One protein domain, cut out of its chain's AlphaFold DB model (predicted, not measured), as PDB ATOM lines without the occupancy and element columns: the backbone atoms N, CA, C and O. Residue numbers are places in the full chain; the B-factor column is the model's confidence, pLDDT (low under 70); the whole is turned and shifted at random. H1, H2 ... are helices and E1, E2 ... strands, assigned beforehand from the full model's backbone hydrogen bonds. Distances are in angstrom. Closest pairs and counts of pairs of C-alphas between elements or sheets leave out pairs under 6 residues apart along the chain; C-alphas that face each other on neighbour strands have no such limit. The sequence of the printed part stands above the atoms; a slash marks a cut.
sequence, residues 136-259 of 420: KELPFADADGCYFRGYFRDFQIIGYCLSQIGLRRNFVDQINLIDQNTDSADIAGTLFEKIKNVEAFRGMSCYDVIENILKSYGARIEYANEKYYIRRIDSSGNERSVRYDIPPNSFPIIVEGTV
ATOM      1  N   LYS A 136     -28.128  28.913  36.854       91.56
ATOM      2  CA  LYS A 136     -28.286  30.375  36.817       91.56
ATOM      3  C   LYS A 136     -27.830  30.983  35.495       91.56
ATOM      4  O   LYS A 136     -28.351  32.012  35.084       91.56
ATOM      5  N   GLU A 137     -26.861  30.348  34.848       90.44
ATOM      6  CA  GLU A 137     -26.278  30.806  33.585       90.44
ATOM      7  C   GLU A 137     -26.972  30.174  32.371       90.44
ATOM      8  O   GLU A 137     -26.725  30.570  31.234       90.44
ATOM      9  N   LEU A 138     -27.847  29.188  32.595       90.19
ATOM     10  CA  LEU A 138     -28.510  28.434  31.537       90.19
ATOM     11  C   LEU A 138     -29.905  29.022  31.280       90.19
ATOM     12  O   LEU A 138     -30.741  28.995  32.186       90.19
ATOM     13  N   PRO A 139     -30.191  29.544  30.074       90.75
ATOM     14  CA  PRO A 139     -31.505  30.088  29.758       90.75
ATOM     15  C   PRO A 139     -32.546  28.973  29.621       90.75
ATOM     16  O   PRO A 139     -32.267  27.903  29.076       90.75
ATOM     17  N   PHE A 140     -33.779  29.242  30.055       89.88
ATOM     18  CA  PHE A 140     -34.916  28.370  29.766       89.88
ATOM     19  C   PHE A 140     -35.441  28.631  28.343       89.88
ATOM     20  O   PHE A 140     -36.458  29.291  28.124       89.88
ATOM     21  N   ALA A 141     -34.692  28.140  27.361       85.44
ATOM     22  CA  ALA A 141     -34.980  28.234  25.932       85.44
ATOM     23  C   ALA A 141     -34.589  26.924  25.243       85.44
ATOM     24  O   ALA A 141     -33.840  26.141  25.827       85.44
ATOM     25  N   ASP A 142     -35.103  26.664  24.044       79.69
ATOM     26  CA  ASP A 142     -34.742  25.501  23.236       79.69
ATOM     27  C   ASP A 142     -33.316  25.602  22.656       79.69
ATOM     28  O   ASP A 142     -32.585  26.565  22.900       79.69
ATOM     29  N   ALA A 143     -32.898  24.581  21.901       74.25
ATOM     30  CA  ALA A 143     -31.559  24.518  21.310       74.25
ATOM     31  C   ALA A 143     -31.270  25.654  20.308       74.25
ATOM     32  O   ALA A 143     -30.107  26.007  20.122       74.25
ATOM     33  N   ASP A 144     -32.309  26.241  19.709       73.50
ATOM     34  CA  ASP A 144     -32.202  27.380  18.794       73.50
ATOM     35  C   ASP A 144     -32.221  28.725  19.556       73.50
ATOM     36  O   ASP A 144     -32.171  29.791  18.943       73.50
ATOM     37  N   GLY A 145     -32.321  28.700  20.891       74.44
ATOM     38  CA  GLY A 145     -32.479  29.888  21.730       74.44
ATOM     39  C   GLY A 145     -33.904  30.453  21.745       74.44
ATOM     40  O   GLY A 145     -34.117  31.578  22.198       74.44
ATOM     41  N   CYS A 146     -34.890  29.692  21.268       76.56
ATOM     42  CA  CYS A 146     -36.289  30.098  21.215       76.56
ATOM     43  C   CYS A 146     -37.021  29.737  22.513       76.56
ATOM     44  O   CYS A 146     -36.736  28.737  23.170       76.56
ATOM     45  N   TYR A 147     -38.014  30.537  22.897       80.69
ATOM     46  CA  TYR A 147     -38.800  30.263  24.100       80.69
ATOM     47  C   TYR A 147     -39.782  29.107  23.891       80.69
ATOM     48  O   TYR A 147     -40.432  29.004  22.848       80.69
ATOM     49  N   PHE A 148     -39.941  28.275  24.920       77.62
ATOM     50  CA  PHE A 148     -40.961  27.229  24.931       77.62
ATOM     51  C   PHE A 148     -42.376  27.821  24.963       77.62
ATOM     52  O   PHE A 148     -42.600  28.889  25.534       77.62
ATOM     53  N   ARG A 149     -43.339  27.100  24.369       73.94
ATOM     54  CA  ARG A 149     -44.740  27.537  24.246       73.94
ATOM     55  C   ARG A 149     -45.731  26.447  24.621       73.94
ATOM     56  O   ARG A 149     -45.493  25.273  24.352       73.94
ATOM     57  N   GLY A 150     -46.877  26.863  25.152       74.06
ATOM     58  CA  GLY A 150     -47.990  25.982  25.481       74.06
ATOM     59  C   GLY A 150     -47.948  25.465  26.914       74.06
ATOM     60  O   GLY A 150     -47.376  26.078  27.813       74.06
ATOM     61  N   TYR A 151     -48.602  24.333  27.134       79.19
ATOM     62  CA  TYR A 151     -48.802  23.773  28.461       79.19
ATOM     63  C   TYR A 151     -47.920  22.546  28.658       79.19
ATOM     64  O   TYR A 151     -48.036  21.569  27.920       79.19
ATOM     65  N   PHE A 152     -47.064  22.590  29.676       82.19
ATOM     66  CA  PHE A 152     -46.213  21.468  30.062       82.19
ATOM     67  C   PHE A 152     -46.452  21.095  31.515       82.19
ATOM     68  O   PHE A 152     -46.847  21.928  32.332       82.19
ATOM     69  N   ARG A 153     -46.203  19.826  31.831       85.06
ATOM     70  CA  ARG A 153     -46.250  19.342  33.209       85.06
ATOM     71  C   ARG A 153     -44.982  19.744  33.954       85.06
ATOM     72  O   ARG A 153     -43.904  19.786  33.357       85.06
ATOM     73  N   ASP A 154     -45.089  19.987  35.255       89.56
ATOM     74  CA  ASP A 154     -43.963  20.494  36.053       89.56
ATOM     75  C   ASP A 154     -42.758  19.547  36.045       89.56
ATOM     76  O   ASP A 154     -41.620  20.000  35.923       89.56
ATOM     77  N   PHE A 155     -42.987  18.229  36.060       87.94
ATOM     78  CA  PHE A 155     -41.896  17.254  35.961       87.94
ATOM     79  C   PHE A 155     -41.123  17.359  34.630       87.94
ATOM     80  O   PHE A 155     -39.910  17.154  34.608       87.94
ATOM     81  N   GLN A 156     -41.794  17.705  33.522       88.56
ATOM     82  CA  GLN A 156     -41.149  17.881  32.213       88.56
ATOM     83  C   GLN A 156     -40.290  19.143  32.204       88.56
ATOM     84  O   GLN A 156     -39.182  19.122  31.672       88.56
ATOM     85  N   ILE A 157     -40.794  20.220  32.809       90.81
ATOM     86  CA  ILE A 157     -40.092  21.502  32.913       90.81
ATOM     87  C   ILE A 157     -38.840  21.338  33.782       90.81
ATOM     88  O   ILE A 157     -37.740  21.691  33.361       90.81
ATOM     89  N   ILE A 158     -38.981  20.732  34.964       92.56
ATOM     90  CA  ILE A 158     -37.860  20.480  35.879       92.56
ATOM     91  C   ILE A 158     -36.842  19.530  35.242       92.56
ATOM     92  O   ILE A 158     -35.644  19.813  35.260       92.56
ATOM     93  N   GLY A 159     -37.301  18.434  34.633       90.50
ATOM     94  CA  GLY A 159     -36.418  17.495  33.948       90.50
ATOM     95  C   GLY A 159     -35.664  18.137  32.782       90.50
ATOM     96  O   GLY A 159     -34.475  17.871  32.608       90.50
ATOM     97  N   TYR A 160     -36.302  19.050  32.039       88.94
ATOM     98  CA  TYR A 160     -35.612  19.858  31.036       88.94
ATOM     99  C   TYR A 160     -34.497  20.694  31.668       88.94
ATOM    100  O   TYR A 160     -33.346  20.573  31.250       88.94
ATOM    101  N   CYS A 161     -34.799  21.485  32.698       91.38
ATOM    102  CA  CYS A 161     -33.810  22.333  33.360       91.38
ATOM    103  C   CYS A 161     -32.616  21.523  33.893       91.38
ATOM    104  O   CYS A 161     -31.467  21.880  33.641       91.38
ATOM    105  N   LEU A 162     -32.870  20.395  34.566       91.38
ATOM    106  CA  LEU A 162     -31.816  19.523  35.094       91.38
ATOM    107  C   LEU A 162     -30.985  18.866  33.982       91.38
ATOM    108  O   LEU A 162     -29.778  18.696  34.138       91.38
ATOM    109  N   SER A 163     -31.584  18.559  32.827       88.44
ATOM    110  CA  SER A 163     -30.846  18.011  31.681       88.44
ATOM    111  C   SER A 163     -29.809  18.983  31.097       88.44
ATOM    112  O   SER A 163     -28.782  18.550  30.569       88.44
ATOM    113  N   GLN A 164     -30.024  20.300  31.231       86.75
ATOM    114  CA  GLN A 164     -29.102  21.326  30.722       86.75
ATOM    115  C   GLN A 164     -27.759  21.342  31.472       86.75
ATOM    116  O   GLN A 164     -26.735  21.788  30.942       86.75
ATOM    117  N   ILE A 165     -27.725  20.779  32.684       88.94
ATOM    118  CA  ILE A 165     -26.496  20.596  33.460       88.94
ATOM    119  C   ILE A 165     -25.501  19.713  32.683       88.94
ATOM    120  O   ILE A 165     -24.300  19.988  32.687       88.94
ATOM    121  N   GLY A 166     -25.992  18.715  31.938       84.12
ATOM    122  CA  GLY A 166     -25.170  17.830  31.103       84.12
ATOM    123  C   GLY A 166     -24.655  16.577  31.818       84.12
ATOM    124  O   GLY A 166     -23.773  15.898  31.294       84.12
ATOM    125  N   LEU A 167     -25.213  16.249  32.990       85.56
ATOM    126  CA  LEU A 167     -25.000  14.977  33.687       85.56
ATOM    127  C   LEU A 167     -26.295  14.174  33.715       85.56
ATOM    128  O   LEU A 167     -27.355  14.716  34.029       85.56
ATOM    129  N   ARG A 168     -26.203  12.877  33.410       84.81
ATOM    130  CA  ARG A 168     -27.352  11.979  33.493       84.81
ATOM    131  C   ARG A 168     -27.656  11.702  34.957       84.81
ATOM    132  O   ARG A 168     -26.895  11.002  35.619       84.81
ATOM    133  N   ARG A 169     -28.739  12.291  35.454       86.94
ATOM    134  CA  ARG A 169     -29.180  12.165  36.841       86.94
ATOM    135  C   ARG A 169     -30.687  12.105  36.900       86.94
ATOM    136  O   ARG A 169     -31.374  12.818  36.171       86.94
ATOM    137  N   ASN A 170     -31.163  11.294  37.826       89.69
ATOM    138  CA  ASN A 170     -32.581  11.141  38.082       89.69
ATOM    139  C   ASN A 170     -33.008  12.137  39.151       89.69
ATOM    140  O   ASN A 170     -32.182  12.618  39.936       89.69
ATOM    141  N   PHE A 171     -34.302  12.422  39.202       91.44
ATOM    142  CA  PHE A 171     -34.872  13.190  40.297       91.44
ATOM    143  C   PHE A 171     -36.043  12.454  40.933       91.44
ATOM    144  O   PHE A 171     -36.687  11.609  40.309       91.44
ATOM    145  N   VAL A 172     -36.278  12.752  42.203       90.06
ATOM    146  CA  VAL A 172     -37.304  12.137  43.034       90.06
ATOM    147  C   VAL A 172     -38.259  13.231  43.490       90.06
ATOM    148  O   VAL A 172     -37.837  14.227  44.075       90.06
ATOM    149  N   ASP A 173     -39.539  13.043  43.201       89.00
ATOM    150  CA  ASP A 173     -40.638  13.853  43.714       89.00
ATOM    151  C   ASP A 173     -41.103  13.286  45.055       89.00
ATOM    152  O   ASP A 173     -41.616  12.169  45.120       89.00
ATOM    153  N   GLN A 174     -40.897  14.071  46.107       85.88
ATOM    154  CA  GLN A 174     -41.317  13.830  47.484       85.88
ATOM    155  C   GLN A 174     -42.110  15.040  47.996       85.88
ATOM    156  O   GLN A 174     -41.955  15.473  49.131       85.88
ATOM    157  N   ILE A 175     -42.912  15.678  47.139       83.94
ATOM    158  CA  ILE A 175     -43.780  16.780  47.578       83.94
ATOM    159  C   ILE A 175     -45.033  16.226  48.271       83.94
ATOM    160  O   ILE A 175     -45.570  16.854  49.186       83.94
ATOM    161  N   ASN A 176     -45.493  15.053  47.820       78.31
ATOM    162  CA  ASN A 176     -46.625  14.306  48.370       78.31
ATOM    163  C   ASN A 176     -47.899  15.158  48.575       78.31
ATOM    164  O   ASN A 176     -48.646  14.983  49.536       78.31
ATOM    165  N   LEU A 177     -48.145  16.106  47.665       76.88
ATOM    166  CA  LEU A 177     -49.398  16.852  47.563       76.88
ATOM    167  C   LEU A 177     -50.254  16.209  46.478       76.88
ATOM    168  O   LEU A 177     -49.921  16.283  45.294       76.88
ATOM    169  N   ILE A 178     -51.338  15.573  46.899       70.06
ATOM    170  CA  ILE A 178     -52.221  14.777  46.048       70.06
ATOM    171  C   ILE A 178     -53.643  15.292  46.272       70.06
ATOM    172  O   ILE A 178     -53.987  15.684  47.391       70.06
ATOM    173  N   ASP A 179     -54.449  15.355  45.213       65.56
ATOM    174  CA  ASP A 179     -55.856  15.738  45.338       65.56
ATOM    175  C   ASP A 179     -56.622  14.691  46.169       65.56
ATOM    176  O   ASP A 179     -56.395  13.486  46.058       65.56
ATOM    177  N   GLN A 180     -57.545  15.155  47.010       60.75
ATOM    178  CA  GLN A 180     -58.356  14.307  47.882       60.75
ATOM    179  C   GLN A 180     -59.233  13.330  47.083       60.75
ATOM    180  O   GLN A 180     -59.603  12.277  47.601       60.75
ATOM    181  N   ASN A 181     -59.551  13.676  45.833       61.28
ATOM    182  CA  ASN A 181     -60.393  12.878  44.943       61.28
ATOM    183  C   ASN A 181     -59.598  12.073  43.899       61.28
ATOM    184  O   ASN A 181     -60.208  11.529  42.978       61.28
ATOM    185  N   THR A 182     -58.264  12.005  43.990       60.84
ATOM    186  CA  THR A 182     -57.485  11.153  43.082       60.84
ATOM    187  C   THR A 182     -57.633   9.688  43.500       60.84
ATOM    188  O   THR A 182     -57.212   9.309  44.595       60.84
ATOM    189  N   ASP A 183     -58.203   8.855  42.622       53.53
ATOM    190  CA  ASP A 183     -58.249   7.404  42.820       53.53
ATOM    191  C   ASP A 183     -56.824   6.857  43.024       53.53
ATOM    192  O   ASP A 183     -55.899   7.103  42.247       53.53
ATOM    193  N   SER A 184     -56.636   6.132  44.124       54.75
ATOM    194  CA  SER A 184     -55.342   5.894  44.775       54.75
ATOM    195  C   SER A 184     -54.338   5.024  44.001       54.75
ATOM    196  O   SER A 184     -53.187   4.900  44.430       54.75
ATOM    197  N   ALA A 185     -54.733   4.433  42.871       49.62
ATOM    198  CA  ALA A 185     -53.934   3.429  42.170       49.62
ATOM    199  C   ALA A 185     -52.822   4.006  41.265       49.62
ATOM    200  O   ALA A 185     -51.788   3.360  41.134       49.62
ATOM    201  N   ASP A 186     -52.967   5.224  40.720       52.94
ATOM    202  CA  ASP A 186     -52.120   5.712  39.607       52.94
ATOM    203  C   ASP A 186     -51.491   7.103  39.829       52.94
ATOM    204  O   ASP A 186     -51.212   7.849  38.888       52.94
ATOM    205  N   ILE A 187     -51.226   7.492  41.080       62.91
ATOM    206  CA  ILE A 187     -50.598   8.798  41.338       62.91
ATOM    207  C   ILE A 187     -49.125   8.769  40.913       62.91
ATOM    208  O   ILE A 187     -48.235   8.272  41.606       62.91
ATOM    209  N   ALA A 188     -48.877   9.368  39.760       69.25
ATOM    210  CA  ALA A 188     -47.573   9.559  39.146       69.25
ATOM    211  C   ALA A 188     -46.711  10.649  39.821       69.25
ATOM    212  O   ALA A 188     -45.658  10.983  39.299       69.25
ATOM    213  N   GLY A 189     -47.125  11.180  40.978       76.19
ATOM    214  CA  GLY A 189     -46.432  12.229  41.737       76.19
ATOM    215  C   GLY A 189     -47.046  13.620  41.540       76.19
ATOM    216  O   GLY A 189     -47.702  13.889  40.533       76.19
ATOM    217  N   THR A 190     -46.823  14.523  42.497       83.38
ATOM    218  CA  THR A 190     -47.342  15.902  42.471       83.38
ATOM    219  C   THR A 190     -46.900  16.650  41.213       83.38
ATOM    220  O   THR A 190     -47.698  17.352  40.592       83.38
ATOM    221  N   LEU A 191     -45.641  16.482  40.802       86.00
ATOM    222  CA  LEU A 191     -45.084  17.159  39.627       86.00
ATOM    223  C   LEU A 191     -45.677  16.652  38.303       86.00
ATOM    224  O   LEU A 191     -45.591  17.344  37.285       86.00
ATOM    225  N   PHE A 192     -46.270  15.456  38.292       83.88
ATOM    226  CA  PHE A 192     -46.927  14.901  37.110       83.88
ATOM    227  C   PHE A 192     -48.321  15.478  36.884       83.88
ATOM    228  O   PHE A 192     -48.725  15.691  35.738       83.88
ATOM    229  N   GLU A 193     -49.063  15.719  37.962       79.44
ATOM    230  CA  GLU A 193     -50.454  16.175  37.904       79.44
ATOM    231  C   GLU A 193     -50.583  17.656  37.534       79.44
ATOM    232  O   GLU A 193     -51.603  18.078  36.989       79.44
ATOM    233  N   LYS A 194     -49.565  18.466  37.836       82.50
ATOM    234  CA  LYS A 194     -49.623  19.918  37.654       82.50
ATOM    235  C   LYS A 194     -49.094  20.334  36.286       82.50
ATOM    236  O   LYS A 194     -48.043  19.884  35.835       82.50
ATOM    237  N   ILE A 195     -49.863  21.202  35.629       80.88
ATOM    238  CA  ILE A 195     -49.605  21.735  34.292       80.88
ATOM    239  C   ILE A 195     -49.481  23.254  34.397       80.88
ATOM    240  O   ILE A 195     -50.298  23.903  35.055       80.88
ATOM    241  N   LYS A 196     -48.485  23.830  33.722       80.19
ATOM    242  CA  LYS A 196     -48.254  25.279  33.664       80.19
ATOM    243  C   LYS A 196     -48.072  25.743  32.224       80.19
ATOM    244  O   LYS A 196     -47.553  25.005  31.386       80.19
ATOM    245  N   ASN A 197     -48.492  26.980  31.946       82.06
ATOM    246  CA  ASN A 197     -48.110  27.648  30.705       82.06
ATOM    247  C   ASN A 197     -46.638  28.074  30.824       82.06
ATOM    248  O   ASN A 197     -46.303  28.902  31.673       82.06
ATOM    249  N   VAL A 198     -45.771  27.507  29.985       81.88
ATOM    250  CA  VAL A 198     -44.322  27.771  30.024       81.88
ATOM    251  C   VAL A 198     -43.945  29.178  29.571       81.88
ATOM    252  O   VAL A 198     -42.847  29.637  29.871       81.88
ATOM    253  N   GLU A 199     -44.858  29.903  28.927       78.56
ATOM    254  CA  GLU A 199     -44.644  31.305  28.559       78.56
ATOM    255  C   GLU A 199     -44.463  32.211  29.783       78.56
ATOM    256  O   GLU A 199     -43.788  33.235  29.695       78.56
ATOM    257  N   ALA A 200     -44.994  31.815  30.946       81.88
ATOM    258  CA  ALA A 200     -44.770  32.524  32.207       81.88
ATOM    259  C   ALA A 200     -43.286  32.550  32.624       81.88
ATOM    260  O   ALA A 200     -42.888  33.383  33.434       81.88
ATOM    261  N   PHE A 201     -42.466  31.654  32.065       86.50
ATOM    262  CA  PHE A 201     -41.040  31.510  32.352       86.50
ATOM    263  C   PHE A 201     -40.137  32.178  31.312       86.50
ATOM    264  O   PHE A 201     -38.926  31.955  31.271       86.50
ATOM    265  N   ARG A 202     -40.720  32.990  30.433       82.25
ATOM    266  CA  ARG A 202     -39.990  33.623  29.347       82.25
ATOM    267  C   ARG A 202     -38.884  34.546  29.862       82.25
ATOM    268  O   ARG A 202     -39.110  35.384  30.728       82.25
ATOM    269  N   GLY A 203     -37.690  34.400  29.288       84.62
ATOM    270  CA  GLY A 203     -36.511  35.190  29.659       84.62
ATOM    271  C   GLY A 203     -35.903  34.829  31.018       84.62
ATOM    272  O   GLY A 203     -34.953  35.485  31.435       84.62
ATOM    273  N   MET A 204     -36.421  33.805  31.702       91.25
ATOM    274  CA  MET A 204     -35.882  33.330  32.974       91.25
ATOM    275  C   MET A 204     -34.751  32.318  32.759       91.25
ATOM    276  O   MET A 204     -34.708  31.604  31.749       91.25
ATOM    277  N   SER A 205     -33.839  32.227  33.729       94.00
ATOM    278  CA  SER A 205     -32.863  31.137  33.778       94.00
ATOM    279  C   SER A 205     -33.529  29.835  34.229       94.00
ATOM    280  O   SER A 205     -34.532  29.853  34.945       94.00
ATOM    281  N   CYS A 206     -32.955  28.685  33.880       93.31
ATOM    282  CA  CYS A 206     -33.398  27.382  34.377       93.31
ATOM    283  C   CYS A 206     -33.461  27.347  35.915       93.31
ATOM    284  O   CYS A 206     -34.340  26.691  36.478       93.31
ATOM    285  N   TYR A 207     -32.564  28.072  36.592       94.75
ATOM    286  CA  TYR A 207     -32.582  28.234  38.045       94.75
ATOM    287  C   TYR A 207     -33.852  28.945  38.521       94.75
ATOM    288  O   TYR A 207     -34.549  28.424  39.388       94.75
ATOM    289  N   ASP A 208     -34.182  30.096  37.932       94.62
ATOM    290  CA  ASP A 208     -35.347  30.897  38.329       94.62
ATOM    291  C   ASP A 208     -36.663  30.164  38.042       94.62
ATOM    292  O   ASP A 208     -37.612  30.249  38.820       94.62
ATOM    293  N   VAL A 209     -36.715  29.391  36.951       94.06
ATOM    294  CA  VAL A 209     -37.871  28.550  36.613       94.06
ATOM    295  C   VAL A 209     -38.102  27.477  37.670       94.06
ATOM    296  O   VAL A 209     -39.208  27.376  38.204       94.06
ATOM    297  N   ILE A 210     -37.064  26.703  38.016       94.75
ATOM    298  CA  ILE A 210     -37.166  25.698  39.084       94.75
ATOM    299  C   ILE A 210     -37.550  26.378  40.398       94.75
ATOM    300  O   ILE A 210     -38.436  25.901  41.103       94.75
ATOM    301  N   GLU A 211     -36.921  27.508  40.719       93.56
ATOM    302  CA  GLU A 211     -37.191  28.230  41.953       93.56
ATOM    303  C   GLU A 211     -38.660  28.681  42.039       93.56
ATOM    304  O   GLU A 211     -39.311  28.449  43.058       93.56
ATOM    305  N   ASN A 212     -39.219  29.248  40.969       91.75
ATOM    306  CA  ASN A 212     -40.619  29.675  40.914       91.75
ATOM    307  C   ASN A 212     -41.603  28.501  41.028       91.75
ATOM    308  O   ASN A 212     -42.626  28.616  41.710       91.75
ATOM    309  N   ILE A 213     -41.302  27.361  40.398       91.88
ATOM    310  CA  ILE A 213     -42.135  26.156  40.501       91.88
ATOM    311  C   ILE A 213     -42.104  25.623  41.935       91.88
ATOM    312  O   ILE A 213     -43.155  25.474  42.557       91.88
ATOM    313  N   LEU A 214     -40.920  25.395  42.499       91.69
ATOM    314  CA  LEU A 214     -40.773  24.772  43.815       91.69
ATOM    315  C   LEU A 214     -41.241  25.675  44.964       91.69
ATOM    316  O   LEU A 214     -41.829  25.177  45.927       91.69
ATOM    317  N   LYS A 215     -41.092  27.003  44.840       89.69
ATOM    318  CA  LYS A 215     -41.663  27.970  45.794       89.69
ATOM    319  C   LYS A 215     -43.178  27.829  45.933       89.69
ATOM    320  O   LYS A 215     -43.682  27.972  47.043       89.69
ATOM    321  N   SER A 216     -43.896  27.505  44.853       86.25
ATOM    322  CA  SER A 216     -45.356  27.321  44.913       86.25
ATOM    323  C   SER A 216     -45.793  26.127  45.773       86.25
ATOM    324  O   SER A 216     -46.923  26.111  46.255       86.25
ATOM    325  N   TYR A 217     -44.886  25.180  46.031       84.88
ATOM    326  CA  TYR A 217     -45.125  24.005  46.874       84.88
ATOM    327  C   TYR A 217     -44.500  24.109  48.271       84.88
ATOM    328  O   TYR A 217     -44.645  23.182  49.064       84.88
ATOM    329  N   GLY A 218     -43.756  25.181  48.573       85.06
ATOM    330  CA  GLY A 218     -42.891  25.208  49.759       85.06
ATOM    331  C   GLY A 218     -41.822  24.107  49.727       85.06
ATOM    332  O   GLY A 218     -41.422  23.592  50.774       85.06
ATOM    333  N   ALA A 219     -41.402  23.712  48.521       88.75
ATOM    334  CA  ALA A 219     -40.450  22.639  48.289       88.75
ATOM    335  C   ALA A 219     -39.033  23.165  48.064       88.75
ATOM    336  O   ALA A 219     -38.814  24.335  47.738       88.75
ATOM    337  N   ARG A 220     -38.063  22.268  48.225       89.75
ATOM    338  CA  ARG A 220     -36.658  22.486  47.916       89.75
ATOM    339  C   ARG A 220     -36.075  21.314  47.146       89.75
ATOM    340  O   ARG A 220     -36.536  20.186  47.298       89.75
ATOM    341  N   ILE A 221     -35.053  21.600  46.351       91.81
ATOM    342  CA  ILE A 221     -34.254  20.616  45.629       91.81
ATOM    343  C   ILE A 221     -32.861  20.508  46.250       91.81
ATOM    344  O   ILE A 221     -32.211  21.521  46.525       91.81
ATOM    345  N   GLU A 222     -32.423  19.274  46.462       89.44
ATOM    346  CA  GLU A 222     -31.125  18.902  47.028       89.44
ATOM    347  C   GLU A 222     -30.506  17.768  46.212       89.44
ATOM    348  O   GLU A 222     -31.221  16.987  45.587       89.44
ATOM    349  N   TYR A 223     -29.180  17.654  46.223       88.56
ATOM    350  CA  TYR A 223     -28.466  16.568  45.559       88.56
ATOM    351  C   TYR A 223     -27.861  15.603  46.584       88.56
ATOM    352  O   TYR A 223     -27.094  16.019  47.452       88.56
ATOM    353  N   ALA A 224     -28.192  14.316  46.473       83.50
ATOM    354  CA  ALA A 224     -27.653  13.247  47.314       83.50
ATOM    355  C   ALA A 224     -27.747  11.898  46.584       83.50
ATOM    356  O   ALA A 224     -28.653  11.702  45.780       83.50
ATOM    357  N   ASN A 225     -26.842  10.955  46.866       83.75
ATOM    358  CA  ASN A 225     -26.915   9.572  46.358       83.75
ATOM    359  C   ASN A 225     -27.161   9.485  44.836       83.75
ATOM    360  O   ASN A 225     -28.038   8.755  44.373       83.75
ATOM    361  N   GLU A 226     -26.433  10.303  44.067       85.06
ATOM    362  CA  GLU A 226     -26.531  10.408  42.599       85.06
ATOM    363  C   GLU A 226     -27.896  10.893  42.050       85.06
ATOM    364  O   GLU A 226     -28.145  10.865  40.843       85.06
ATOM    365  N   LYS A 227     -28.787  11.403  42.908       88.44
ATOM    366  CA  LYS A 227     -30.133  11.857  42.535       88.44
ATOM    367  C   LYS A 227     -30.428  13.255  43.068       88.44
ATOM    368  O   LYS A 227     -29.859  13.710  44.060       88.44
ATOM    369  N   TYR A 228     -31.353  13.939  42.404       91.69
ATOM    370  CA  TYR A 228     -31.951  15.160  42.930       91.69
ATOM    371  C   TYR A 228     -33.223  14.830  43.707       91.69
ATOM    372  O   TYR A 228     -34.131  14.210  43.169       91.69
ATOM    373  N   TYR A 229     -33.314  15.267  44.953       89.56
ATOM    374  CA  TYR A 229     -34.492  15.090  45.794       89.56
ATOM    375  C   TYR A 229     -35.270  16.394  45.863       89.56
ATOM    376  O   TYR A 229     -34.711  17.423  46.240       89.56
ATOM    377  N   ILE A 230     -36.548  16.349  45.495       91.44
ATOM    378  CA  ILE A 230     -37.468  17.481  45.563       91.44
ATOM    379  C   ILE A 230     -38.462  17.200  46.677       91.44
ATOM    380  O   ILE A 230     -39.330  16.345  46.531       91.44
ATOM    381  N   ARG A 231     -38.340  17.927  47.784       87.19
ATOM    382  CA  ARG A 231     -39.091  17.660  49.014       87.19
ATOM    383  C   ARG A 231     -39.604  18.932  49.650       87.19
ATOM    384  O   ARG A 231     -39.005  19.997  49.491       87.19
ATOM    385  N   ARG A 232     -40.697  18.834  50.394       85.06
ATOM    386  CA  ARG A 232     -41.205  19.966  51.172       85.06
ATOM    387  C   ARG A 232     -40.288  20.302  52.344       85.06
ATOM    388  O   ARG A 232     -39.590  19.445  52.875       85.06
ATOM    389  N   ILE A 233     -40.272  21.570  52.754       79.81
ATOM    390  CA  ILE A 233     -39.482  22.001  53.922       79.81
ATOM    391  C   ILE A 233     -40.037  21.387  55.215       79.81
ATOM    392  O   ILE A 233     -39.272  21.089  56.128       79.81
ATOM    393  N   ASP A 234     -41.354  21.199  55.280       72.38
ATOM    394  CA  ASP A 234     -42.090  20.626  56.406       72.38
ATOM    395  C   ASP A 234     -42.371  19.125  56.244       72.38
ATOM    396  O   ASP A 234     -43.252  18.594  56.920       72.38
ATOM    397  N   SER A 235     -41.639  18.447  55.354       66.00
ATOM    398  CA  SER A 235     -41.894  17.047  55.037       66.00
ATOM    399  C   SER A 235     -41.759  16.145  56.266       66.00
ATOM    400  O   SER A 235     -40.734  16.186  56.955       66.00
ATOM    401  N   SER A 236     -42.753  15.295  56.510       55.47
ATOM    402  CA  SER A 236     -42.669  14.229  57.518       55.47
ATOM    403  C   SER A 236     -41.966  13.010  56.913       55.47
ATOM    404  O   SER A 236     -42.157  12.730  55.737       55.47
ATOM    405  N   GLY A 237     -41.159  12.267  57.677       56.31
ATOM    406  CA  GLY A 237     -40.270  11.208  57.150       56.31
ATOM    407  C   GLY A 237     -40.924  10.038  56.386       56.31
ATOM    408  O   GLY A 237     -40.203   9.188  55.875       56.31
ATOM    409  N   ASN A 238     -42.256   9.992  56.271       62.56
ATOM    410  CA  ASN A 238     -43.012   8.940  55.580       62.56
ATOM    411  C   ASN A 238     -43.785   9.514  54.381       62.56
ATOM    412  O   ASN A 238     -45.018   9.502  54.353       62.56
ATOM    413  N   GLU A 239     -43.068  10.052  53.397       68.88
ATOM    414  CA  GLU A 239     -43.671  10.615  52.188       68.88
ATOM    415  C   GLU A 239     -43.516   9.687  50.986       68.88
ATOM    416  O   GLU A 239     -42.481   9.054  50.761       68.88
ATOM    417  N   ARG A 240     -44.580   9.603  50.181       74.25
ATOM    418  CA  ARG A 240     -44.520   8.887  48.909       74.25
ATOM    419  C   ARG A 240     -43.477   9.555  48.018       74.25
ATOM    420  O   ARG A 240     -43.483  10.770  47.847       74.25
ATOM    421  N   SER A 241     -42.623   8.728  47.433       80.44
ATOM    422  CA  SER A 241     -41.522   9.131  46.572       80.44
ATOM    423  C   SER A 241     -41.753   8.598  45.163       80.44
ATOM    424  O   SER A 241     -42.017   7.413  44.966       80.44
ATOM    425  N   VAL A 242     -41.661   9.458  44.155       84.06
ATOM    426  CA  VAL A 242     -41.748   9.037  42.750       84.06
ATOM    427  C   VAL A 242     -40.462   9.398  42.033       84.06
ATOM    428  O   VAL A 242     -40.083  10.566  41.973       84.06
ATOM    429  N   ARG A 243     -39.774   8.394  41.482       87.88
ATOM    430  CA  ARG A 243     -38.530   8.588  40.736       87.88
ATOM    431  C   ARG A 243     -38.816   8.774  39.250       87.88
ATOM    432  O   ARG A 243     -39.418   7.909  38.609       87.88
ATOM    433  N   TYR A 244     -38.249   9.838  38.697       88.06
ATOM    434  CA  TYR A 244     -38.204  10.108  37.267       88.06
ATOM    435  C   TYR A 244     -36.783   9.913  36.738       88.06
ATOM    436  O   TYR A 244     -35.826  10.470  37.285       88.06
ATOM    437  N   ASP A 245     -36.642   9.132  35.669       87.81
ATOM    438  CA  ASP A 245     -35.410   9.083  34.877       87.81
ATOM    439  C   ASP A 245     -35.473  10.173  33.814       87.81
ATOM    440  O   ASP A 245     -36.533  10.437  33.238       87.81
ATOM    441  N   ILE A 246     -34.335  10.816  33.575       85.75
ATOM    442  CA  ILE A 246     -34.155  11.765  32.484       85.75
ATOM    443  C   ILE A 246     -33.352  11.025  31.407       85.75
ATOM    444  O   ILE A 246     -32.118  11.034  31.431       85.75
ATOM    445  N   PRO A 247     -34.021  10.319  30.480       76.38
ATOM    446  CA  PRO A 247     -33.344   9.694  29.361       76.38
ATOM    447  C   PRO A 247     -32.756  10.751  28.413       76.38
ATOM    448  O   PRO A 247     -33.279  11.863  28.292       76.38
ATOM    449  N   PRO A 248     -31.674  10.413  27.688       69.62
ATOM    450  CA  PRO A 248     -31.129  11.309  26.681       69.62
ATOM    451  C   PRO A 248     -32.188  11.597  25.611       69.62
ATOM    452  O   PRO A 248     -32.931  10.706  25.191       69.62
ATOM    453  N   ASN A 249     -32.246  12.849  25.161       67.25
ATOM    454  CA  ASN A 249     -33.053  13.300  24.021       67.25
ATOM    455  C   ASN A 249     -34.570  13.065  24.140       67.25
ATOM    456  O   ASN A 249     -35.288  13.180  23.147       67.25
ATOM    457  N   SER A 250     -35.086  12.749  25.326       64.38
ATOM    458  CA  SER A 250     -36.501  12.433  25.531       64.38
ATOM    459  C   SER A 250     -37.019  13.028  26.832       64.38
ATOM    460  O   SER A 250     -36.245  13.400  27.711       64.38
ATOM    461  N   PHE A 251     -38.342  13.196  26.915       70.88
ATOM    462  CA  PHE A 251     -38.990  13.679  28.131       70.88
ATOM    463  C   PHE A 251     -38.702  12.740  29.303       70.88
ATOM    464  O   PHE A 251     -38.526  11.541  29.072       70.88
ATOM    465  N   PRO A 252     -38.674  13.257  30.546       74.06
ATOM    466  CA  PRO A 252     -38.518  12.397  31.702       74.06
ATOM    467  C   PRO A 252     -39.598  11.316  31.707       74.06
ATOM    468  O   PRO A 252     -40.727  11.549  31.269       74.06
ATOM    469  N   ILE A 253     -39.247  10.137  32.194       75.50
ATOM    470  CA  ILE A 253     -40.168   9.008  32.304       75.50
ATOM    471  C   ILE A 253     -40.264   8.581  33.759       75.50
ATOM    472  O   ILE A 253     -39.281   8.614  34.501       75.50
ATOM    473  N   ILE A 254     -41.464   8.188  34.171       78.19
ATOM    474  CA  ILE A 254     -41.685   7.613  35.496       78.19
ATOM    475  C   ILE A 254     -41.087   6.215  35.478       78.19
ATOM    476  O   ILE A 254     -41.385   5.433  34.576       78.19
ATOM    477  N   VAL A 255     -40.245   5.911  36.463       69.56
ATOM    478  CA  VAL A 255     -39.628   4.585  36.561       69.56
ATOM    479  C   VAL A 255     -40.270   3.771  37.669       69.56
ATOM    480  O   VAL A 255     -40.691   2.651  37.419       69.56
ATOM    481  N   GLU A 256     -40.375   4.333  38.873       67.62
ATOM    482  CA  GLU A 256     -40.911   3.655  40.057       67.62
ATOM    483  C   GLU A 256     -41.542   4.685  41.003       67.62
ATOM    484  O   GLU A 256     -40.992   5.771  41.206       67.62
ATOM    485  N   GLY A 257     -42.690   4.337  41.590       60.94
ATOM    486  CA  GLY A 257     -43.274   5.040  42.730       60.94
ATOM    487  C   GLY A 257     -43.206   4.140  43.958       60.94
ATOM    488  O   GLY A 257     -43.843   3.091  43.980       60.94
ATOM    489  N   THR A 258     -42.438   4.532  44.967       60.22
ATOM    490  CA  THR A 258     -42.275   3.788  46.221       60.22
ATOM    491  C   THR A 258     -42.533   4.708  47.408       60.22
ATOM    492  O   THR A 258     -42.440   5.929  47.319       60.22
ATOM    493  N   VAL A 259     -42.881   4.142  48.558       55.44
ATOM    494  CA  VAL A 259     -42.774   4.884  49.818       55.44
ATOM    495  C   VAL A 259     -41.333   4.698  50.289       55.44
ATOM    496  O   VAL A 259     -40.991   3.629  50.789       55.44
TER     497      VAL A 259
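AT A GLANCE: This is residues 136 to 259 of the 420 residues of an uncharacterized protein of Cryomorphaceae bacterium (UniProt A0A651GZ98). A strongly twisted five-stranded sheet forms one layer, and helices H1 and H4, side by side on one face of it, form the second. At the first end of H1 sits a small two-stranded sheet, E1 with E3, with the short helices H2 and H3 close by, and residues 180 to 185 stick out as a loop. The printed part has 124 residues, with four named helices and seven named strands in the order E1 H1 E2 H2 E3 H3 H4 E4 E5 E6 E7. The large sheet has the order E4 E5 E2 E6 E7 and is mixed; the class is mixed, helices and strands. The whole is compact, with a radius of gyration of the C-alphas of 14.1 A and spans of 41 by 31 by 26 A.

IN THESE COORDINATES: In the large sheet E4 is residues 219 to 224, 15.9 A long, E5 is 227 to 232, 16.2 A, and E2 is 170 to 174, 13.1 A. E6 is residues 238 to 245, 22.1 A, and E7 is 253 to 259, 18.2 A, ending at C-alpha 259 (-42.774, 4.884, 49.818). H1 is residues 154 to 163, 14.0 A, from C-alpha 154 (-43.963, 20.494, 36.053), and H4 is 206 to 215, 14.1 A. The short elements are E1, residues 151 to 153, beginning at C-alpha 151 (-48.802, 23.773, 28.461), H2, 190 to 193, E3, 195 to 197, and H3, 198 to 201.

HOW THE PARTS SIT: E5 and E2 are parallel, with N 172 and O 228 2.8 A apart. The hairpin E4 and E5 is antiparallel, with N 220 and O 231 at 2.8 A. E2 and E6 are antiparallel, with N 173 and O 242 at 2.8 A, and so is the hairpin E6 and E7, with N 241 and O 258 at 2.8 A. H1 is on this sheet at a height of 9.5 A, over E2 and E6, slantwise to the strands at 34 degrees to E2 on the local plane. H4 is on the same face at a height of 7.0 A, over none of the strands, only just, with 2 of its C-alphas falling on E4. H1 and H4 touch, closest at the C-alphas of Cys 161 and Cys 206, 5.2 A, at a shallow tilt of 34 degrees, only just short of steep, opposite ways. H2 touches H1, closest at the C-alphas of Phe 155 and Leu 191, 4.9 A, and only grazes the sheet with residues 190 to 192. E1 and E3 are antiparallel, with N 196 and O 152 at 2.9 A. H3 is close to but not clearly touching H4, with the C-alphas of Phe 201 and Val 209 6.1 A apart. In H1 and H4 every O i to N i+4 pair is within hydrogen-bond range; H2 and H3 are too short for such a pair.

THE WHOLE: The C-alphas of Asp 144 and Asn 238, the two farthest apart, are 42.5 A apart. The printed part has no cut. The link E2 to H2 is long, with 15 residues. The mean pLDDT of the printed part is 80.7; residues 179 to 188, 235 to 239, 248 to 250 and 255 to 259 are under 70.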